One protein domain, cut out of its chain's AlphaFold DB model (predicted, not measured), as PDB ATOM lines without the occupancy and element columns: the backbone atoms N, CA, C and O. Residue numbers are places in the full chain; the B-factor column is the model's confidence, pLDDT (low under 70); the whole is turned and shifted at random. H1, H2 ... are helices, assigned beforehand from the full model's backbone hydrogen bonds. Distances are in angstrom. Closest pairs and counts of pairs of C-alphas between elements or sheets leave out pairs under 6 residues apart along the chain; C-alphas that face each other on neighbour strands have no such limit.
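What this domain is: This is residues 244 to 263 and 367 to 436 of the 436 residues of the protein "Integrase catalytic domain-containing protein" of Candidatus Tagabacteria bacterium CG09_land_8_20_14_0_10_41_14 (UniProt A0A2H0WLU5). H5 forms the core of a helical cluster: H1 and H4 cross it steeply, H2 packs along it, and short H3 and H6 lie beside H2 and H1. The 90 printed residues, with six named helices in order H1 to H6, are all helix by class. The whole is compact, radius of gyration of the C-alphas 12.5 A, spanning 39 by 27 by 20 A.

How they stand to each other: H1, residues 244 to 261, touches H4, residues 394 to 411, with residues 256 to 261 alone, closest C-alphas Ser 260 and Met 403, 4.8 A, at a steep tilt of 58 degrees. H2, residues 374 to 382, touches H5, residues 415 to 427, at a shallow tilt of 20 degrees, opposite ways, closest C-alphas Val 380 and Lys 419, 6.7 A. In H1, H2, H4 and H5 every O i to N i+4 pair is within hydrogen-bond range.

Where its parts are: H1, 25.2 A long, begins at C-alpha 244 (17.325, 59.335, 40.070); H4, 25.3 A, ends at C-alpha 411 (3.233, 42.569, 37.939). H3 is residues 387 to 390, H6 430 to 433.

The domain as a whole: Residues 264 to 366 are not printed; C-alphas 263 and 367 are 11.2 A apart. Mean pLDDT of the printed part is 70.1, with 41 residues under 70.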
ATOM      1  N   HIS A 244      17.919  59.877  38.837       40.09
ATOM      2  CA  HIS A 244      17.325  59.335  40.070       40.09
ATOM      3  C   HIS A 244      15.952  58.697  39.857       40.09
ATOM      4  O   HIS A 244      15.638  57.710  40.516       40.09
ATOM      5  N   THR A 245      15.171  59.160  38.872       48.41
ATOM      6  CA  THR A 245      14.044  58.364  38.351       48.41
ATOM      7  C   THR A 245      14.535  57.018  37.827       48.41
ATOM      8  O   THR A 245      13.860  56.016  38.029       48.41
ATOM      9  N   VAL A 246      15.740  56.984  37.245       55.88
ATOM     10  CA  VAL A 246      16.411  55.746  36.832       55.88
ATOM     11  C   VAL A 246      16.814  54.904  38.045       55.88
ATOM     12  O   VAL A 246      16.446  53.747  38.077       55.88
ATOM     13  N   ASN A 247      17.449  55.454  39.089       56.19
ATOM     14  CA  ASN A 247      17.774  54.675  40.304       56.19
ATOM     15  C   ASN A 247      16.543  54.104  41.024       56.19
ATOM     16  O   ASN A 247      16.587  53.004  41.568       56.19
ATOM     17  N   TRP A 248      15.455  54.865  41.082       54.62
ATOM     18  CA  TRP A 248      14.231  54.404  41.724       54.62
ATOM     19  C   TRP A 248      13.536  53.326  40.895       54.62
ATOM     20  O   TRP A 248      13.117  52.306  41.438       54.62
ATOM     21  N   TYR A 249      13.485  53.522  39.577       61.53
ATOM     22  CA  TYR A 249      13.049  52.506  38.626       61.53
ATOM     23  C   TYR A 249      13.912  51.242  38.726       61.53
ATOM     24  O   TYR A 249      13.362  50.155  38.857       61.53
ATOM     25  N   ASP A 250      15.238  51.388  38.788       68.06
ATOM     26  CA  ASP A 250      16.199  50.302  38.986       68.06
ATOM     27  C   ASP A 250      15.878  49.500  40.256       68.06
ATOM     28  O   ASP A 250      15.841  48.273  40.231       68.06
ATOM     29  N   TYR A 251      15.613  50.183  41.373       63.56
ATOM     30  CA  TYR A 251      15.286  49.534  42.643       63.56
ATOM     31  C   TYR A 251      13.948  48.782  42.596       63.56
ATOM     32  O   TYR A 251      13.836  47.674  43.131       63.56
ATOM     33  N   VAL A 252      12.923  49.374  41.975       62.19
ATOM     34  CA  VAL A 252      11.604  48.743  41.810       62.19
ATOM     35  C   VAL A 252      11.729  47.499  40.937       62.19
ATOM     36  O   VAL A 252      11.391  46.406  41.383       62.19
ATOM     37  N   VAL A 253      12.314  47.650  39.750       70.50
ATOM     38  CA  VAL A 253      12.538  46.574  38.780       70.50
ATOM     39  C   VAL A 253      13.360  45.435  39.384       70.50
ATOM     40  O   VAL A 253      12.992  44.267  39.252       70.50
ATOM     41  N   LEU A 254      14.430  45.752  40.116       74.19
ATOM     42  CA  LEU A 254      15.231  44.752  40.817       74.19
ATOM     43  C   LEU A 254      14.386  43.933  41.802       74.19
ATOM     44  O   LEU A 254      14.535  42.714  41.861       74.19
ATOM     45  N   ASN A 255      13.511  44.572  42.581       66.75
ATOM     46  CA  ASN A 255      12.683  43.862  43.556       66.75
ATOM     47  C   ASN A 255      11.579  43.024  42.906       66.75
ATOM     48  O   ASN A 255      11.326  41.910  43.356       66.75
ATOM     49  N   GLU A 256      10.964  43.504  41.829       72.56
ATOM     50  CA  GLU A 256       9.985  42.716  41.072       72.56
ATOM     51  C   GLU A 256      10.633  41.458  40.474       72.56
ATOM     52  O   GLU A 256      10.087  40.356  40.587       72.56
ATOM     53  N   VAL A 257      11.855  41.590  39.939       75.12
ATOM     54  CA  VAL A 257      12.640  40.451  39.446       75.12
ATOM     55  C   VAL A 257      13.048  39.516  40.590       75.12
ATOM     56  O   VAL A 257      12.839  38.308  40.459       75.12
ATOM     57  N   LYS A 258      13.516  40.032  41.741       71.88
ATOM     58  CA  LYS A 258      13.785  39.232  42.960       71.88
ATOM     59  C   LYS A 258      12.577  38.395  43.365       71.88
ATOM     60  O   LYS A 258      12.705  37.200  43.622       71.88
ATOM     61  N   GLU A 259      11.402  39.014  43.415       69.44
ATOM     62  CA  GLU A 259      10.170  38.327  43.792       69.44
ATOM     63  C   GLU A 259       9.730  37.289  42.757       69.44
ATOM     64  O   GLU A 259       9.127  36.285  43.132       69.44
ATOM     65  N   SER A 260      10.019  37.512  41.474       73.25
ATOM     66  CA  SER A 260       9.652  36.591  40.395       73.25
ATOM     67  C   SER A 260      10.568  35.369  40.277       73.25
ATOM     68  O   SER A 260      10.085  34.276  39.982       73.25
ATOM     69  N   LEU A 261      11.866  35.544  40.561       64.38
ATOM     70  CA  LEU A 261      12.890  34.491  40.618       64.38
ATOM     71  C   LEU A 261      12.687  33.529  41.784       64.38
ATOM     72  O   LEU A 261      13.223  32.419  41.795       64.38
ATOM     73  N   TYR A 262      11.937  33.976  42.782       60.81
ATOM     74  CA  TYR A 262      11.708  33.242  44.002       60.81
ATOM     75  C   TYR A 262      10.755  32.060  43.773       60.81
ATOM     76  O   TYR A 262       9.551  32.134  44.019       60.81
ATOM     77  N   PHE A 263      11.322  30.934  43.332       50.66
ATOM     78  CA  PHE A 263      10.699  29.620  43.443       50.66
ATOM     79  C   PHE A 263      10.860  29.121  44.860       50.66
ATOM     80  O   PHE A 263      11.894  28.554  45.210       50.66
ATOM     81  N   LEU A 367      18.938  35.722  44.270       56.09
ATOM     82  CA  LEU A 367      19.730  36.304  43.185       56.09
ATOM     83  C   LEU A 367      21.167  35.796  43.128       56.09
ATOM     84  O   LEU A 367      21.795  35.919  42.084       56.09
ATOM     85  N   HIS A 368      21.695  35.236  44.218       57.19
ATOM     86  CA  HIS A 368      23.108  34.867  44.326       57.19
ATOM     87  C   HIS A 368      23.607  33.913  43.218       57.19
ATOM     88  O   HIS A 368      24.732  34.107  42.763       57.19
ATOM     89  N   PRO A 369      22.802  32.946  42.724       54.56
ATOM     90  CA  PRO A 369      23.174  32.095  41.584       54.56
ATOM     91  C   PRO A 369      23.254  32.820  40.229       54.56
ATOM     92  O   PRO A 369      23.808  32.277  39.272       54.56
ATOM     93  N   PHE A 370      22.668  34.014  40.133       55.41
ATOM     94  CA  PHE A 370      22.477  34.768  38.891       55.41
ATOM     95  C   PHE A 370      23.379  36.011  38.798       55.41
ATOM     96  O   PHE A 370      23.431  36.660  37.757       55.41
ATOM     97  N   ILE A 371      24.115  36.316  39.872       54.31
ATOM     98  CA  ILE A 371      25.134  37.371  39.930       54.31
ATOM     99  C   ILE A 371      26.359  36.920  39.122       54.31
ATOM    100  O   ILE A 371      26.955  35.886  39.420       54.31
ATOM    101  N   GLY A 372      26.740  37.695  38.101       52.19
ATOM    102  CA  GLY A 372      27.969  37.478  37.326       52.19
ATOM    103  C   GLY A 372      28.000  36.234  36.423       52.19
ATOM    104  O   GLY A 372      29.071  35.872  35.944       52.19
ATOM    105  N   ASN A 373      26.865  35.567  36.183       64.44
ATOM    106  CA  ASN A 373      26.805  34.357  35.360       64.44
ATOM    107  C   ASN A 373      26.392  34.677  33.910       64.44
ATOM    108  O   ASN A 373      25.203  34.837  33.620       64.44
ATOM    109  N   GLU A 374      27.365  34.735  32.992       63.50
ATOM    110  CA  GLU A 374      27.125  34.967  31.552       63.50
ATOM    111  C   GLU A 374      26.134  33.950  30.953       63.50
ATOM    112  O   GLU A 374      25.264  34.319  30.166       63.50
ATOM    113  N   SER A 375      26.159  32.698  31.431       68.00
ATOM    114  CA  SER A 375      25.252  31.630  30.979       68.00
ATOM    115  C   SER A 375      23.779  31.918  31.303       68.00
ATOM    116  O   SER A 375      22.890  31.615  30.506       68.00
ATOM    117  N   PHE A 376      23.488  32.566  32.441       72.31
ATOM    118  CA  PHE A 376      22.113  32.936  32.798       72.31
ATOM    119  C   PHE A 376      21.575  34.070  31.929       72.31
ATOM    120  O   PHE A 376      20.428  34.026  31.482       72.31
ATOM    121  N   ARG A 377      22.414  35.067  31.652       79.69
ATOM    122  CA  ARG A 377      22.069  36.186  30.775       79.69
ATOM    123  C   ARG A 377      21.709  35.705  29.369       79.69
ATOM    124  O   ARG A 377      20.670  36.097  28.833       79.69
ATOM    125  N   ASP A 378      22.536  34.833  28.801       79.00
ATOM    126  CA  ASP A 378      22.316  34.276  27.464       79.00
ATOM    127  C   ASP A 378      21.067  33.387  27.423       79.00
ATOM    128  O   ASP A 378      20.277  33.456  26.478       79.00
ATOM    129  N   ALA A 379      20.802  32.645  28.501       78.38
ATOM    130  CA  ALA A 379      19.581  31.866  28.643       78.38
ATOM    131  C   ALA A 379      18.308  32.735  28.699       78.38
ATOM    132  O   ALA A 379      17.311  32.404  28.049       78.38
ATOM    133  N   VAL A 380      18.322  33.866  29.418       81.31
ATOM    134  CA  VAL A 380      17.196  34.827  29.441       81.31
ATOM    135  C   VAL A 380      17.000  35.460  28.060       81.31
ATOM    136  O   VAL A 380      15.867  35.635  27.605       81.31
ATOM    137  N   LYS A 381      18.094  35.750  27.344       84.00
ATOM    138  CA  LYS A 381      18.047  36.280  25.976       84.00
ATOM    139  C   LYS A 381      17.420  35.291  24.985       84.00
ATOM    140  O   LYS A 381      16.740  35.734  24.057       84.00
ATOM    141  N   ALA A 382      17.587  33.986  25.197       81.44
ATOM    142  CA  ALA A 382      17.057  32.939  24.325       81.44
ATOM    143  C   ALA A 382      15.545  32.641  24.517       81.44
ATOM    144  O   ALA A 382      14.905  32.131  23.594       81.44
ATOM    145  N   PHE A 383      14.939  32.986  25.665       79.06
ATOM    146  CA  PHE A 383      13.492  32.828  25.944       79.06
ATOM    147  C   PHE A 383      12.607  33.574  24.905       79.06
ATOM    148  O   PHE A 383      13.008  34.668  24.477       79.06
ATOM    149  N   PRO A 384      11.397  33.088  24.508       61.34
ATOM    150  CA  PRO A 384      10.636  31.928  25.019       61.34
ATOM    151  C   PRO A 384      10.830  30.575  24.311       61.34
ATOM    152  O   PRO A 384      10.676  29.542  24.957       61.34
ATOM    153  N   ALA A 385      11.103  30.535  23.000       64.12
ATOM    154  CA  ALA A 385      10.909  29.299  22.219       64.12
ATOM    155  C   ALA A 385      11.850  29.108  21.008       64.12
ATOM    156  O   ALA A 385      11.491  28.409  20.060       64.12
ATOM    157  N   GLY A 386      13.047  29.704  21.015       67.00
ATOM    158  CA  GLY A 386      14.075  29.424  19.999       67.00
ATOM    159  C   GLY A 386      14.780  28.074  20.214       67.00
ATOM    160  O   GLY A 386      14.760  27.531  21.322       67.00
ATOM    161  N   GLU A 387      15.448  27.537  19.183       65.31
ATOM    162  CA  GLU A 387      16.343  26.368  19.333       65.31
ATOM    163  C   GLU A 387      17.433  26.623  20.384       65.31
ATOM    164  O   GLU A 387      17.758  25.740  21.177       65.31
ATOM    165  N   GLU A 388      17.894  27.872  20.474       69.81
ATOM    166  CA  GLU A 388      18.859  28.345  21.467       69.81
ATOM    167  C   GLU A 388      18.364  28.153  22.912       69.81
ATOM    168  O   GLU A 388      19.144  27.762  23.772       69.81
ATOM    169  N   PHE A 389      17.065  28.328  23.197       76.56
ATOM    170  CA  PHE A 389      16.515  28.146  24.552       76.56
ATOM    171  C   PHE A 389      16.314  26.674  24.921       76.56
ATOM    172  O   PHE A 389      16.363  26.300  26.094       76.56
ATOM    173  N   LYS A 390      16.115  25.809  23.920       75.12
ATOM    174  CA  LYS A 390      16.059  24.355  24.129       75.12
ATOM    175  C   LYS A 390      17.439  23.771  24.438       75.12
ATOM    176  O   LYS A 390      17.503  22.769  25.146       75.12
ATOM    177  N   ALA A 391      18.504  24.401  23.941       73.62
ATOM    178  CA  ALA A 391      19.891  24.036  24.227       73.62
ATOM    179  C   ALA A 391      20.355  24.446  25.640       73.62
ATOM    180  O   ALA A 391      21.360  23.931  26.126       73.62
ATOM    181  N   VAL A 392      19.618  25.337  26.318       72.88
ATOM    182  CA  VAL A 392      19.870  25.717  27.714       72.88
ATOM    183  C   VAL A 392      19.540  24.557  28.659       72.88
ATOM    184  O   VAL A 392      18.535  23.850  28.485       72.88
ATOM    185  N   ASP A 393      20.371  24.413  29.697       72.44
ATOM    186  CA  ASP A 393      20.172  23.472  30.799       72.44
ATOM    187  C   ASP A 393      18.718  23.467  31.301       72.44
ATOM    188  O   ASP A 393      18.094  24.513  31.510       72.44
ATOM    189  N   THR A 394      18.167  22.268  31.489       66.81
ATOM    190  CA  THR A 394      16.745  22.063  31.795       66.81
ATOM    191  C   THR A 394      16.316  22.793  33.065       66.81
ATOM    192  O   THR A 394      15.249  23.406  33.080       66.81
ATOM    193  N   ARG A 395      17.163  22.808  34.101       62.31
ATOM    194  CA  ARG A 395      16.851  23.477  35.368       62.31
ATOM    195  C   ARG A 395      16.821  24.993  35.189       62.31
ATOM    196  O   ARG A 395      15.916  25.660  35.683       62.31
ATOM    197  N   LEU A 396      17.781  25.544  34.446       67.88
ATOM    198  CA  LEU A 396      17.836  26.977  34.146       67.88
ATOM    199  C   LEU A 396      16.635  27.432  33.301       67.88
ATOM    200  O   LEU A 396      16.055  28.488  33.555       67.88
ATOM    201  N   ARG A 397      16.216  26.598  32.344       71.81
ATOM    202  CA  ARG A 397      15.044  26.829  31.489       71.81
ATOM    203  C   ARG A 397      13.746  26.902  32.292       71.81
ATOM    204  O   ARG A 397      12.944  27.810  32.071       71.81
ATOM    205  N   GLU A 398      13.548  25.974  33.227       67.62
ATOM    206  CA  GLU A 398      12.399  25.977  34.143       67.62
ATOM    207  C   GLU A 398      12.388  27.249  34.998       67.62
ATOM    208  O   GLU A 398      11.376  27.949  35.049       67.62
ATOM    209  N   HIS A 399      13.533  27.608  35.590       71.44
ATOM    210  CA  HIS A 399      13.667  28.827  36.390       71.44
ATOM    211  C   HIS A 399      13.302  30.092  35.605       71.44
ATOM    212  O   HIS A 399      12.523  30.909  36.096       71.44
ATOM    213  N   ILE A 400      13.814  30.245  34.380       75.88
ATOM    214  CA  ILE A 400      13.537  31.416  33.534       75.88
ATOM    215  C   ILE A 400      12.070  31.451  33.107       75.88
ATOM    216  O   ILE A 400      11.432  32.499  33.199       75.88
ATOM    217  N   THR A 401      11.517  30.310  32.691       80.00
ATOM    218  CA  THR A 401      10.117  30.215  32.250       80.00
ATOM    219  C   THR A 401       9.170  30.651  33.352       80.00
ATOM    220  O   THR A 401       8.287  31.484  33.147       80.00
ATOM    221  N   HIS A 402       9.374  30.122  34.552       75.06
ATOM    222  CA  HIS A 402       8.504  30.464  35.651       75.06
ATOM    223  C   HIS A 402       8.758  31.885  36.194       75.06
ATOM    224  O   HIS A 402       7.802  32.543  36.603       75.06
ATOM    225  N   MET A 403      10.001  32.390  36.175       78.00
ATOM    226  CA  MET A 403      10.308  33.792  36.500       78.00
ATOM    227  C   MET A 403       9.521  34.744  35.590       78.00
ATOM    228  O   MET A 403       8.821  35.631  36.081       78.00
ATOM    229  N   VAL A 404       9.568  34.521  34.274       80.81
ATOM    230  CA  VAL A 404       8.821  35.327  33.299       80.81
ATOM    231  C   VAL A 404       7.314  35.214  33.536       80.81
ATOM    232  O   VAL A 404       6.625  36.232  33.589       80.81
ATOM    233  N   GLN A 405       6.797  34.008  33.779       80.62
ATOM    234  CA  GLN A 405       5.374  33.815  34.068       80.62
ATOM    235  C   GLN A 405       4.926  34.552  35.342       80.62
ATOM    236  O   GLN A 405       3.827  35.109  35.387       80.62
ATOM    237  N   ASN A 406       5.772  34.587  36.374       74.38
ATOM    238  CA  ASN A 406       5.511  35.333  37.602       74.38
ATOM    239  C   ASN A 406       5.493  36.847  37.349       74.38
ATOM    240  O   ASN A 406       4.613  37.532  37.872       74.38
ATOM    241  N   LEU A 407       6.408  37.363  36.522       74.69
ATOM    242  CA  LEU A 407       6.414  38.772  36.112       74.69
ATOM    243  C   LEU A 407       5.126  39.162  35.379       74.69
ATOM    244  O   LEU A 407       4.523  40.193  35.688       74.69
ATOM    245  N   VAL A 408       4.656  38.301  34.478       77.62
ATOM    246  CA  VAL A 408       3.397  38.496  33.747       77.62
ATOM    247  C   VAL A 408       2.199  38.471  34.701       77.62
ATOM    248  O   VAL A 408       1.428  39.429  34.767       77.62
ATOM    249  N   ASN A 409       2.057  37.405  35.492       72.44
ATOM    250  CA  ASN A 409       0.865  37.180  36.311       72.44
ATOM    251  C   ASN A 409       0.752  38.146  37.498       72.44
ATOM    252  O   ASN A 409      -0.357  38.515  37.887       72.44
ATOM    253  N   LYS A 410       1.881  38.513  38.118       68.00
ATOM    254  CA  LYS A 410       1.900  39.268  39.379       68.00
ATOM    255  C   LYS A 410       2.081  40.770  39.176       68.00
ATOM    256  O   LYS A 410       1.492  41.546  39.926       68.00
ATOM    257  N   PHE A 411       2.870  41.168  38.180       67.44
ATOM    258  CA  PHE A 411       3.233  42.569  37.939       67.44
ATOM    259  C   PHE A 411       2.659  43.125  36.627       67.44
ATOM    260  O   PHE A 411       2.765  44.320  36.374       67.44
ATOM    261  N   GLY A 412       1.976  42.298  35.826       69.75
ATOM    262  CA  GLY A 412       1.243  42.748  34.640       69.75
ATOM    263  C   GLY A 412       2.125  43.037  33.424       69.75
ATOM    264  O   GLY A 412       1.696  43.750  32.517       69.75
ATOM    265  N   TYR A 413       3.347  42.503  33.396       76.81
ATOM    266  CA  TYR A 413       4.225  42.608  32.235       76.81
ATOM    267  C   TYR A 413       3.720  41.767  31.059       76.81
ATOM    268  O   TYR A 413       3.047  40.755  31.235       76.81
ATOM    269  N   THR A 414       4.078  42.158  29.838       83.69
ATOM    270  CA  THR A 414       4.021  41.244  28.688       83.69
ATOM    271  C   THR A 414       5.203  40.274  28.761       83.69
ATOM    272  O   THR A 414       6.208  40.593  29.391       83.69
ATOM    273  N   GLU A 415       5.139  39.111  28.106       80.88
ATOM    274  CA  GLU A 415       6.274  38.164  28.092       80.88
ATOM    275  C   GLU A 415       7.569  38.819  27.580       80.88
ATOM    276  O   GLU A 415       8.632  38.656  28.179       80.88
ATOM    277  N   GLN A 416       7.464  39.637  26.525       79.81
ATOM    278  CA  GLN A 416       8.591  40.424  26.022       79.81
ATOM    279  C   GLN A 416       9.057  41.460  27.053       79.81
ATOM    280  O   GLN A 416      10.254  41.604  27.269       79.81
ATOM    281  N   GLY A 417       8.139  42.165  27.721       77.25
ATOM    282  CA  GLY A 417       8.489  43.150  28.748       77.25
ATOM    283  C   GLY A 417       9.196  42.524  29.952       77.25
ATOM    284  O   GLY A 417      10.200  43.053  30.413       77.25
ATOM    285  N   ALA A 418       8.725  41.366  30.411       81.62
ATOM    286  CA  ALA A 418       9.351  40.602  31.485       81.62
ATOM    287  C   ALA A 418      10.781  40.180  31.115       81.62
ATOM    288  O   ALA A 418      11.698  40.349  31.917       81.62
ATOM    289  N   LYS A 419      10.992  39.714  29.877       83.75
ATOM    290  CA  LYS A 419      12.324  39.404  29.344       83.75
ATOM    291  C   LYS A 419      13.256  40.620  29.365       83.75
ATOM    292  O   LYS A 419      14.363  40.521  29.890       83.75
ATOM    293  N   GLU A 420      12.816  41.756  28.823       82.06
ATOM    294  CA  GLU A 420      13.632  42.981  28.768       82.06
ATOM    295  C   GLU A 420      13.990  43.500  30.164       82.06
ATOM    296  O   GLU A 420      15.100  43.969  30.389       82.06
ATOM    297  N   ILE A 421      13.080  43.374  31.129       81.06
ATOM    298  CA  ILE A 421      13.306  43.804  32.512       81.06
ATOM    299  C   ILE A 421      14.306  42.894  33.228       81.06
ATOM    300  O   ILE A 421      15.178  43.387  33.943       81.06
ATOM    301  N   CYS A 422      14.254  41.581  33.000       80.19
ATOM    302  CA  CYS A 422      15.280  40.668  33.503       80.19
ATOM    303  C   CYS A 422      16.662  40.995  32.923       80.19
ATOM    304  O   CYS A 422      17.636  41.063  33.672       80.19
ATOM    305  N   LEU A 423      16.746  41.252  31.612       82.62
ATOM    306  CA  LEU A 423      17.991  41.684  30.971       82.62
ATOM    307  C   LEU A 423      18.465  43.033  31.516       82.62
ATOM    308  O   LEU A 423      19.647  43.190  31.796       82.62
ATOM    309  N   TYR A 424      17.551  43.973  31.753       82.06
ATOM    310  CA  TYR A 424      17.857  45.274  32.338       82.06
ATOM    311  C   TYR A 424      18.499  45.160  33.724       82.06
ATOM    312  O   TYR A 424      19.508  45.818  33.979       82.06
ATOM    313  N   VAL A 425      17.959  44.301  34.599       78.06
ATOM    314  CA  VAL A 425      18.524  44.041  35.937       78.06
ATOM    315  C   VAL A 425      19.954  43.513  35.852       78.06
ATOM    316  O   VAL A 425      20.814  43.973  36.608       78.06
ATOM    317  N   ILE A 426      20.200  42.574  34.933       79.44
ATOM    318  CA  ILE A 426      21.510  41.942  34.729       79.44
ATOM    319  C   ILE A 426      22.500  42.946  34.123       79.44
ATOM    320  O   ILE A 426      23.565  43.181  34.687       79.44
ATOM    321  N   ASP A 427      22.136  43.588  33.012       81.06
ATOM    322  CA  ASP A 427      23.015  44.475  32.236       81.06
ATOM    323  C   ASP A 427      23.412  45.739  33.006       81.06
ATOM    324  O   ASP A 427      24.492  46.295  32.796       81.06
ATOM    325  N   ARG A 428      22.544  46.215  33.905       77.81
ATOM    326  CA  ARG A 428      22.819  47.378  34.758       77.81
ATOM    327  C   ARG A 428      23.527  47.021  36.066       77.81
ATOM    328  O   ARG A 428      23.825  47.945  36.826       77.81
ATOM    329  N   GLY A 429      23.777  45.737  36.343       76.25
ATOM    330  CA  GLY A 429      24.383  45.287  37.600       76.25
ATOM    331  C   GLY A 429      23.594  45.762  38.821       76.25
ATOM    332  O   GLY A 429      24.164  46.265  39.791       76.25
ATOM    333  N   LEU A 430      22.254  45.723  38.743       74.44
ATOM    334  CA  LEU A 430      21.410  46.316  39.787       74.44
ATOM    335  C   LEU A 430      21.546  45.577  41.117       74.44
ATOM    336  O   LEU A 430      21.397  46.177  42.178       74.44
ATOM    337  N   VAL A 431      21.861  44.284  41.070       67.06
ATOM    338  CA  VAL A 431      22.057  43.463  42.266       67.06
ATOM    339  C   VAL A 431      23.265  43.949  43.066       67.06
ATOM    340  O   VAL A 431      23.164  44.124  44.278       67.06
ATOM    341  N   GLU A 432      24.383  44.214  42.393       69.75
ATOM    342  CA  GLU A 432      25.602  44.758  42.989       69.75
ATOM    343  C   GLU A 432      25.405  46.208  43.434       69.75
ATOM    344  O   GLU A 432      25.908  46.613  44.481       69.75
ATOM    345  N   LYS A 433      24.630  46.980  42.665       67.88
ATOM    346  CA  LYS A 433      24.318  48.384  42.949       67.88
ATOM    347  C   LYS A 433      23.502  48.590  44.233       67.88
ATOM    348  O   LYS A 433      23.636  49.639  44.855       67.88
ATOM    349  N   PHE A 434      22.665  47.626  44.624       64.50
ATOM    350  CA  PHE A 434      21.774  47.705  45.797       64.50
ATOM    351  C   PHE A 434      22.043  46.590  46.820       64.50
ATOM    352  O   PHE A 434      21.109  46.022  47.390       64.50
ATOM    353  N   LYS A 435      23.318  46.238  47.015       58.28
ATOM    354  CA  LYS A 435      23.746  45.165  47.923       58.28
ATOM    355  C   LYS A 435      23.718  45.554  49.418       58.28
ATOM    356  O   LYS A 435      23.819  44.657  50.249       58.28
ATOM    357  N   ASP A 436      23.527  46.839  49.740       41.09
ATOM    358  CA  ASP A 436      23.650  47.420  51.093       41.09
ATOM    359  C   ASP A 436      22.324  47.882  51.725       41.09
ATOM    360  O   ASP A 436      21.550  48.611  51.053       41.09
TER     361      ASP A 436